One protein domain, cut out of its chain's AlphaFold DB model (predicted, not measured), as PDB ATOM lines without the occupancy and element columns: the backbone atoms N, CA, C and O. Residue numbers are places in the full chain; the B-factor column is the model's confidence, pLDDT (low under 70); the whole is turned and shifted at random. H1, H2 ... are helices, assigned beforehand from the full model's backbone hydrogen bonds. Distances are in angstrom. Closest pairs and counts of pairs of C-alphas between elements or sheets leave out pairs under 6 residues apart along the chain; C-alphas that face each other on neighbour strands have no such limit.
ATOM      1  N   THR A   2      -8.663 -12.364  51.189       85.31
ATOM      2  CA  THR A   2      -8.297 -13.782  51.306       85.31
ATOM      3  C   THR A   2      -7.057 -14.160  50.491       85.31
ATOM      4  O   THR A   2      -6.143 -14.766  51.037       85.31
ATOM      5  N   THR A   3      -6.945 -13.701  49.240       90.00
ATOM      6  CA  THR A   3      -5.781 -13.947  48.366       90.00
ATOM      7  C   THR A   3      -4.452 -13.525  48.996       90.00
ATOM      8  O   THR A   3      -3.491 -14.286  48.980       90.00
ATOM      9  N   PHE A   4      -4.402 -12.347  49.626       89.00
ATOM     10  CA  PHE A   4      -3.185 -11.845  50.268       89.00
ATOM     11  C   PHE A   4      -2.789 -12.677  51.497       89.00
ATOM     12  O   PHE A   4      -1.610 -12.940  51.724       89.00
ATOM     13  N   LEU A   5      -3.774 -13.116  52.285       90.19
ATOM     14  CA  LEU A   5      -3.532 -13.978  53.442       90.19
ATOM     15  C   LEU A   5      -2.980 -15.344  53.007       90.19
ATOM     16  O   LEU A   5      -2.024 -15.834  53.599       90.19
ATOM     17  N   VAL A   6      -3.546 -15.925  51.948       93.31
ATOM     18  CA  VAL A   6      -3.118 -17.214  51.385       93.31
ATOM     19  C   VAL A   6      -1.691 -17.138  50.845       93.31
ATOM     20  O   VAL A   6      -0.890 -18.032  51.103       93.31
ATOM     21  N   GLU A   7      -1.335 -16.047  50.167       92.88
ATOM     22  CA  GLU A   7       0.044 -15.803  49.730       92.88
ATOM     23  C   GLU A   7       1.010 -15.731  50.921       92.88
ATOM     24  O   GLU A   7       2.048 -16.381  50.897       92.88
ATOM     25  N   GLN A   8       0.650 -15.030  52.002       92.06
ATOM     26  CA  GLN A   8       1.479 -14.973  53.213       92.06
ATOM     27  C   GLN A   8       1.638 -16.342  53.894       92.06
ATOM     28  O   GLN A   8       2.717 -16.643  54.404       92.06
ATOM     29  N   LEU A   9       0.586 -17.169  53.916       91.75
ATOM     30  CA  LEU A   9       0.644 -18.533  54.454       91.75
ATOM     31  C   LEU A   9       1.577 -19.417  53.618       91.75
ATOM     32  O   LEU A   9       2.415 -20.122  54.181       91.75
ATOM     33  N   ARG A  10       1.482 -19.319  52.286       90.62
ATOM     34  CA  ARG A  10       2.348 -20.040  51.349       90.62
ATOM     35  C   ARG A  10       3.807 -19.604  51.468       90.62
ATOM     36  O   ARG A  10       4.685 -20.453  51.591       90.62
ATOM     37  N   ASP A  11       4.067 -18.299  51.470       91.12
ATOM     38  CA  ASP A  11       5.425 -17.747  51.503       91.12
ATOM     39  C   ASP A  11       6.142 -18.072  52.826       91.12
ATOM     40  O   ASP A  11       7.355 -18.277  52.848       91.12
ATOM     41  N   LYS A  12       5.388 -18.185  53.930       91.00
ATOM     42  CA  LYS A  12       5.897 -18.606  55.248       91.00
ATOM     43  C   LYS A  12       5.885 -20.123  55.467       91.00
ATOM     44  O   LYS A  12       6.248 -20.560  56.556       91.00
ATOM     45  N   GLN A  13       5.471 -20.908  54.467       87.25
ATOM     46  CA  GLN A  13       5.353 -22.372  54.526       87.25
ATOM     47  C   GLN A  13       4.561 -22.873  55.745       87.25
ATOM     48  O   GLN A  13       4.894 -23.894  56.351       87.25
ATOM     49  N   LEU A  14       3.512 -22.142  56.127       89.69
ATOM     50  CA  LEU A  14       2.646 -22.553  57.224       89.69
ATOM     51  C   LEU A  14       1.677 -23.639  56.734       89.69
ATOM     52  O   LEU A  14       1.104 -23.491  55.651       89.69
ATOM     53  N   PRO A  15       1.481 -24.725  57.503       87.06
ATOM     54  CA  PRO A  15       0.566 -25.786  57.108       87.06
ATOM     55  C   PRO A  15      -0.875 -25.266  57.105       87.06
ATOM     56  O   PRO A  15      -1.295 -24.584  58.037       87.06
ATOM     57  N   VAL A  16      -1.630 -25.621  56.066       91.75
ATOM     58  CA  VAL A  16      -3.063 -25.330  55.942       91.75
ATOM     59  C   VAL A  16      -3.795 -26.659  55.856       91.75
ATOM     60  O   VAL A  16      -3.481 -27.492  55.007       91.75
ATOM     61  N   SER A  17      -4.754 -26.891  56.748       93.06
ATOM     62  CA  SER A  17      -5.556 -28.113  56.710       93.06
ATOM     63  C   SER A  17      -6.500 -28.125  55.495       93.06
ATOM     64  O   SER A  17      -6.930 -27.065  55.040       93.06
ATOM     65  N   PRO A  18      -6.933 -29.303  55.006       91.56
ATOM     66  CA  PRO A  18      -7.930 -29.401  53.933       91.56
ATOM     67  C   PRO A  18      -9.232 -28.623  54.212       91.56
ATOM     68  O   PRO A  18      -9.888 -28.124  53.295       91.56
ATOM     69  N   PHE A  19      -9.607 -28.503  55.488       91.88
ATOM     70  CA  PHE A  19     -10.765 -27.726  55.926       91.88
ATOM     71  C   PHE A  19     -10.531 -26.216  55.774       91.88
ATOM     72  O   PHE A  19     -11.324 -25.538  55.124       91.88
ATOM     73  N   GLU A  20      -9.417 -25.695  56.297       93.25
ATOM     74  CA  GLU A  20      -9.030 -24.284  56.132       93.25
ATOM     75  C   GLU A  20      -8.822 -23.932  54.656       93.25
ATOM     76  O   GLU A  20      -9.251 -22.872  54.206       93.25
ATOM     77  N   ALA A  21      -8.250 -24.849  53.874       93.88
ATOM     78  CA  ALA A  21      -8.078 -24.680  52.440       93.88
ATOM     79  C   ALA A  21      -9.422 -24.524  51.714       93.88
ATOM     80  O   ALA A  21      -9.572 -23.662  50.849       93.88
ATOM     81  N   THR A  22     -10.427 -25.312  52.111       92.50
ATOM     82  CA  THR A  22     -11.796 -25.204  51.586       92.50
ATOM     83  C   THR A  22     -12.461 -23.883  51.994       92.50
ATOM     84  O   THR A  22     -13.125 -23.257  51.169       92.50
ATOM     85  N   LEU A  23     -12.239 -23.405  53.223       91.81
ATOM     86  CA  LEU A  23     -12.739 -22.102  53.688       91.81
ATOM     87  C   LEU A  23     -12.101 -20.921  52.944       91.81
ATOM     88  O   LEU A  23     -12.797 -19.985  52.551       91.81
ATOM     89  N   PHE A  24     -10.790 -20.958  52.706       94.69
ATOM     90  CA  PHE A  24     -10.124 -19.924  51.917       94.69
ATOM     91  C   PHE A  24     -10.563 -19.955  50.448       94.69
ATOM     92  O   PHE A  24     -10.747 -18.895  49.851       94.69
ATOM     93  N   LEU A  25     -10.794 -21.144  49.877       92.94
ATOM     94  CA  LEU A  25     -11.365 -21.280  48.535       92.94
ATOM     95  C   LEU A  25     -12.756 -20.657  48.442       92.94
ATOM     96  O   LEU A  25     -13.017 -19.948  47.476       92.94
ATOM     97  N   LEU A  26     -13.611 -20.870  49.444       88.94
ATOM     98  CA  LEU A  26     -14.922 -20.224  49.535       88.94
ATOM     99  C   LEU A  26     -14.800 -18.701  49.470       88.94
ATOM    100  O   LEU A  26     -15.415 -18.082  48.609       88.94
ATOM    101  N   GLY A  27     -13.927 -18.113  50.293       86.75
ATOM    102  CA  GLY A  27     -13.714 -16.665  50.295       86.75
ATOM    103  C   GLY A  27     -13.164 -16.120  48.971       86.75
ATOM    104  O   GLY A  27     -13.562 -15.042  48.545       86.75
ATOM    105  N   ILE A  28     -12.269 -16.850  48.292       88.81
ATOM    106  CA  ILE A  28     -11.754 -16.433  46.975       88.81
ATOM    107  C   ILE A  28     -12.845 -16.535  45.908       88.81
ATOM    108  O   ILE A  28     -13.026 -15.598  45.132       88.81
ATOM    109  N   TYR A  29     -13.565 -17.654  45.834       86.94
ATOM    110  CA  TYR A  29     -14.591 -17.851  44.810       86.94
ATOM    111  C   TYR A  29     -15.809 -16.940  45.029       86.94
ATOM    112  O   TYR A  29     -16.430 -16.534  44.049       86.94
ATOM    113  N   GLU A  30     -16.127 -16.566  46.268       80.00
ATOM    114  CA  GLU A  30     -17.156 -15.565  46.566       80.00
ATOM    115  C   GLU A  30     -16.718 -14.160  46.112       80.00
ATOM    116  O   GLU A  30     -17.416 -13.533  45.312       80.00
ATOM    117  N   ASP A  31     -15.521 -13.704  46.511       77.44
ATOM    118  CA  ASP A  31     -14.977 -12.380  46.144       77.44
ATOM    119  C   ASP A  31     -14.802 -12.214  44.618       77.44
ATOM    120  O   ASP A  31     -14.985 -11.129  44.055       77.44
ATOM    121  N   THR A  32     -14.427 -13.293  43.926       77.62
ATOM    122  CA  THR A  32     -14.111 -13.286  42.485       77.62
ATOM    123  C   THR A  32     -15.269 -13.725  41.595       77.62
ATOM    124  O   THR A  32     -15.116 -13.760  40.374       77.62
ATOM    125  N   HIS A  33     -16.424 -14.057  42.182       73.50
ATOM    126  CA  HIS A  33     -17.567 -14.639  41.482       73.50
ATOM    127  C   HIS A  33     -17.156 -15.842  40.615       73.50
ATOM    128  O   HIS A  33     -17.186 -15.804  39.384       73.50
ATOM    129  N   CYS A  34     -16.680 -16.901  41.267       82.62
ATOM    130  CA  CYS A  34     -16.145 -18.098  40.616       82.62
ATOM    131  C   CYS A  34     -15.022 -17.790  39.611       82.62
ATOM    132  O   CYS A  34     -14.965 -18.398  38.544       82.62
ATOM    133  N   LEU A  35     -14.138 -16.841  39.941       80.62
ATOM    134  CA  LEU A  35     -13.023 -16.392  39.094       80.62
ATOM    135  C   LEU A  35     -13.440 -15.729  37.765       80.62
ATOM    136  O   LEU A  35     -12.597 -15.538  36.890       80.62
ATOM    137  N   THR A  36     -14.717 -15.367  37.597       70.69
ATOM    138  CA  THR A  36     -15.237 -14.773  36.349       70.69
ATOM    139  C   THR A  36     -15.355 -13.251  36.394       70.69
ATOM    140  O   THR A  36     -15.564 -12.614  35.360       70.69
ATOM    141  N   ASN A  37     -15.190 -12.634  37.568       71.50
ATOM    142  CA  ASN A  37     -15.252 -11.183  37.705       71.50
ATOM    143  C   ASN A  37     -14.090 -10.502  36.950       71.50
ATOM    144  O   ASN A  37     -12.950 -10.959  37.012       71.50
ATOM    145  N   LEU A  38     -14.353  -9.368  36.290       60.25
ATOM    146  CA  LEU A  38     -13.362  -8.591  35.526       60.25
ATOM    147  C   LEU A  38     -12.221  -8.031  36.392       60.25
ATOM    148  O   LEU A  38     -11.166  -7.690  35.863       60.25
ATOM    149  N   SER A  39     -12.425  -7.916  37.707       69.56
ATOM    150  CA  SER A  39     -11.383  -7.519  38.662       69.56
ATOM    151  C   SER A  39     -10.523  -8.685  39.164       69.56
ATOM    152  O   SER A  39      -9.610  -8.450  39.952       69.56
ATOM    153  N   THR A  40     -10.810  -9.924  38.750       82.69
ATOM    154  CA  THR A  40     -10.030 -11.113  39.126       82.69
ATOM    155  C   THR A  40      -8.634 -11.026  38.521       82.69
ATOM    156  O   THR A  40      -8.467 -10.721  37.341       82.69
ATOM    157  N   THR A  41      -7.615 -11.305  39.325       87.25
ATOM    158  CA  THR A  41      -6.213 -11.237  38.912       87.25
ATOM    159  C   THR A  41      -5.572 -12.626  38.878       87.25
ATOM    160  O   THR A  41      -6.067 -13.558  39.518       87.25
ATOM    161  N   PRO A  42      -4.414 -12.792  38.207       90.50
ATOM    162  CA  PRO A  42      -3.670 -14.053  38.249       90.50
ATOM    163  C   PRO A  42      -3.316 -14.515  39.671       90.50
ATOM    164  O   PRO A  42      -3.165 -15.710  39.910       90.50
ATOM    165  N   ARG A  43      -3.212 -13.583  40.629       92.62
ATOM    166  CA  ARG A  43      -2.926 -13.891  42.038       92.62
ATOM    167  C   ARG A  43      -4.042 -14.711  42.674       92.62
ATOM    168  O   ARG A  43      -3.757 -15.674  43.375       92.62
ATOM    169  N   ASP A  44      -5.294 -14.374  42.373       91.69
ATOM    170  CA  ASP A  44      -6.469 -15.073  42.897       91.69
ATOM    171  C   ASP A  44      -6.523 -16.517  42.381       91.69
ATOM    172  O   ASP A  44      -6.763 -17.449  43.146       91.69
ATOM    173  N   MET A  45      -6.197 -16.714  41.099       92.81
ATOM    174  CA  MET A  45      -6.125 -18.043  40.484       92.81
ATOM    175  C   MET A  45      -4.986 -18.890  41.061       92.81
ATOM    176  O   MET A  45      -5.185 -20.068  41.347       92.81
ATOM    177  N   LEU A  46      -3.805 -18.301  41.268       94.50
ATOM    178  CA  LEU A  46      -2.660 -19.000  41.860       94.50
ATOM    179  C   LEU A  46      -2.906 -19.370  43.327       94.50
ATOM    180  O   LEU A  46      -2.523 -20.457  43.755       94.50
ATOM    181  N   ALA A  47      -3.555 -18.488  44.089       95.00
ATOM    182  CA  ALA A  47      -3.953 -18.773  45.462       95.00
ATOM    183  C   ALA A  47      -4.991 -19.906  45.512       95.00
ATOM    184  O   ALA A  47      -4.823 -20.849  46.281       95.00
ATOM    185  N   ALA A  48      -6.012 -19.867  44.652       93.81
ATOM    186  CA  ALA A  48      -6.996 -20.941  44.545       93.81
ATOM    187  C   ALA A  48      -6.357 -22.281  44.140       93.81
ATOM    188  O   ALA A  48      -6.641 -23.301  44.761       93.81
ATOM    189  N   ALA A  49      -5.462 -22.283  43.146       95.81
ATOM    190  CA  ALA A  49      -4.745 -23.483  42.717       95.81
ATOM    191  C   ALA A  49      -3.948 -24.108  43.871       95.81
ATOM    192  O   ALA A  49      -4.082 -25.299  44.143       95.81
ATOM    193  N   TRP A  50      -3.200 -23.289  44.612       95.31
ATOM    194  CA  TRP A  50      -2.425 -23.754  45.759       95.31
ATOM    195  C   TRP A  50      -3.307 -24.339  46.874       95.31
ATOM    196  O   TRP A  50      -2.981 -25.374  47.446       95.31
ATOM    197  N   LEU A  51      -4.461 -23.733  47.168       95.88
ATOM    198  CA  LEU A  51      -5.389 -24.264  48.177       95.88
ATOM    199  C   LEU A  51      -5.993 -25.618  47.772       95.88
ATOM    200  O   LEU A  51      -6.258 -26.458  48.632       95.88
ATOM    201  N   LEU A  52      -6.181 -25.864  46.473       94.38
ATOM    202  CA  LEU A  52      -6.586 -27.182  45.975       94.38
ATOM    203  C   LEU A  52      -5.487 -28.223  46.184       94.38
ATOM    204  O   LEU A  52      -5.786 -29.342  46.597       94.38
ATOM    205  N   GLU A  53      -4.220 -27.848  45.984       93.88
ATOM    206  CA  GLU A  53      -3.073 -28.710  46.302       93.88
ATOM    207  C   GLU A  53      -3.008 -29.053  47.801       93.88
ATOM    208  O   GLU A  53      -2.644 -30.173  48.152       93.88
ATOM    209  N   GLN A  54      -3.432 -28.141  48.687       93.25
ATOM    210  CA  GLN A  54      -3.543 -28.390  50.137       93.25
ATOM    211  C   GLN A  54      -4.775 -29.238  50.534       93.25
ATOM    212  O   GLN A  54      -5.051 -29.435  51.719       93.25
ATOM    213  N   GLY A  55      -5.531 -29.767  49.566       91.38
ATOM    214  CA  GLY A  55      -6.675 -30.650  49.804       91.38
ATOM    215  C   GLY A  55      -8.025 -29.941  49.937       91.38
ATOM    216  O   GLY A  55      -8.991 -30.557  50.399       91.38
ATOM    217  N   GLY A  56      -8.118 -28.670  49.535       94.44
ATOM    218  CA  GLY A  56      -9.383 -27.941  49.462       94.44
ATOM    219  C   GLY A  56     -10.393 -28.602  48.511       94.44
ATOM    220  O   GLY A  56     -10.033 -29.104  47.446       94.44
ATOM    221  N   ARG A  57     -11.680 -28.628  48.883       92.00
ATOM    222  CA  ARG A  57     -12.720 -29.376  48.151       92.00
ATOM    223  C   ARG A  57     -13.665 -28.464  47.373       92.00
ATOM    224  O   ARG A  57     -14.579 -27.882  47.949       92.00
ATOM    225  N   LEU A  58     -13.533 -28.440  46.043       84.44
ATOM    226  CA  LEU A  58     -14.436 -27.669  45.170       84.44
ATOM    227  C   LEU A  58     -15.896 -28.116  45.236       84.44
ATOM    228  O   LEU A  58     -16.775 -27.291  45.028       84.44
ATOM    229  N   SER A  59     -16.175 -29.386  45.536       76.31
ATOM    230  CA  SER A  59     -17.556 -29.854  45.705       76.31
ATOM    231  C   SER A  59     -18.266 -29.108  46.835       76.31
ATOM    232  O   SER A  59     -19.372 -28.621  46.646       76.31
ATOM    233  N   GLN A  60     -17.586 -28.915  47.968       80.69
ATOM    234  CA  GLN A  60     -18.115 -28.148  49.096       80.69
ATOM    235  C   GLN A  60     -18.188 -26.654  48.772       80.69
ATOM    236  O   GLN A  60     -19.153 -25.999  49.135       80.69
ATOM    237  N   VAL A  61     -17.214 -26.115  48.037       81.94
ATOM    238  CA  VAL A  61     -17.269 -24.722  47.563       81.94
ATOM    239  C   VAL A  61     -18.498 -24.503  46.664       81.94
ATOM    240  O   VAL A  61     -19.254 -23.557  46.859       81.94
ATOM    241  N   SER A  62     -18.749 -25.421  45.729       68.50
ATOM    242  CA  SER A  62     -19.894 -25.404  44.812       68.50
ATOM    243  C   SER A  62     -21.241 -25.484  45.540       68.50
ATOM    244  O   SER A  62     -22.186 -24.806  45.135       68.50
ATOM    245  N   ASP A  63     -21.338 -26.271  46.613       66.81
ATOM    246  CA  ASP A  63     -22.568 -26.400  47.406       66.81
ATOM    247  C   ASP A  63     -22.944 -25.101  48.140       66.81
ATOM    248  O   ASP A  63     -24.126 -24.847  48.376       66.81
ATOM    249  N   TYR A  64     -21.958 -24.263  48.474       66.88
ATOM    250  CA  TYR A  64     -22.165 -22.995  49.183       66.88
ATOM    251  C   TYR A  64     -22.260 -21.777  48.252       66.88
ATOM    252  O   TYR A  64     -22.945 -20.813  48.586       66.88
ATOM    253  N   ILE A  65     -21.607 -21.807  47.085       65.31
ATOM    254  CA  ILE A  65     -21.597 -20.679  46.136       65.31
ATOM    255  C   ILE A  65     -22.783 -20.716  45.168       65.31
ATOM    256  O   ILE A  65     -23.234 -19.666  44.705       65.31
ATOM    257  N   ASN A  66     -23.369 -21.890  44.919       53.62
ATOM    258  CA  ASN A  66     -24.664 -21.988  44.247       53.62
ATOM    259  C   ASN A  66     -25.791 -21.567  45.202       53.62
ATOM    260  O   ASN A  66     -26.520 -22.389  45.760       53.62
TER     261      ASN A  66
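What this domain is: This is residues 2 to 66 of the 760 residues of the protein "Poly(A) polymerase" of Firmicutes bacterium (UniProt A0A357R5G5). Three helices, H1, H2 and H3, pack with their centres in a triangle: H2 and H3 stand side by side and run opposite ways, and H1 is set at a steep slant to both. The short last helix, H4, packs on H2 on the side away from H1, and the loop of residues 32 to 41 swings round from H2 to H3. The printed part has 65 residues with four named helices, H1, H2, H3 and H4 in chain order, and no named strand; the class is all helix. The whole is compact, with a radius of gyration of the C-alphas of 10.9 A, and it spans 30 by 24 by 14 A.

Where its parts are: Start with the longest helix, H2, residues 18 to 31: find C-alpha 18 at (-7.930, -29.401, 53.933), and from there it runs 20.0 A to C-alpha 31 at (-14.977, -12.380, 46.144). Then look at H3, residues 42 to 53, which measures 16.7 A from first to last C-alpha. Go back to the first printed residue for H1, residues 2 to 11; it begins at C-alpha 2, (-8.297, -13.782, 51.306), and is 14.3 A long. Near the end of the printed part you will find H4, residues 58 to 65, 10.1 A long, with C-alpha 65 at (-21.597, -20.679, 46.136).

How they stand to each other: Begin at H2, the hub, which touches the three other helices. H2 and H3 touch at a shallow tilt of 25 degrees, opposite ways, and form a helical hairpin; look for their closest C-alphas at Ala 21 and Leu 51, 5.1 A apart. With residues 24 to 28 alone H2 touches H1, at a steep tilt of 42 degrees and opposite ways, a second helical hairpin; the closest C-alphas, of Thr 2 and Ile 28, are 6.1 A apart. H3 touches H1 with residues 43 to 47 alone, and there the C-alphas of Thr 3 and Asp 44 come closest, at 5.6 A; the tilt is steep, 63 degrees, and they run the same way. H4 touches H2 at a steep tilt of 44 degrees, the same way, closest at the C-alphas of Leu 26 and Val 61, 5.4 A. H3 and H4 are close but not clearly touching, with the C-alphas of Leu 52 and Leu 58 at 7.9 A, while H1 and H4 are apart. In H1, H2, H3 and H4 every pair of O i and N i+4 is within hydrogen-bond range.

The domain as a whole: Look to Lys 12 and Asn 66 for the two C-alphas farthest apart, 32.7 A. The printed part, residues 2 to 66, has no cut. The link from H3 to H4 is tight, those from H1 to H2 and from H2 to H3 are short, and no link is long. In the B-factor column of this model the mean pLDDT of the printed part is 86.1; it falls under 70 at residues 38 to 39 and 62 to 66, of which 62 to 65 belong to H4.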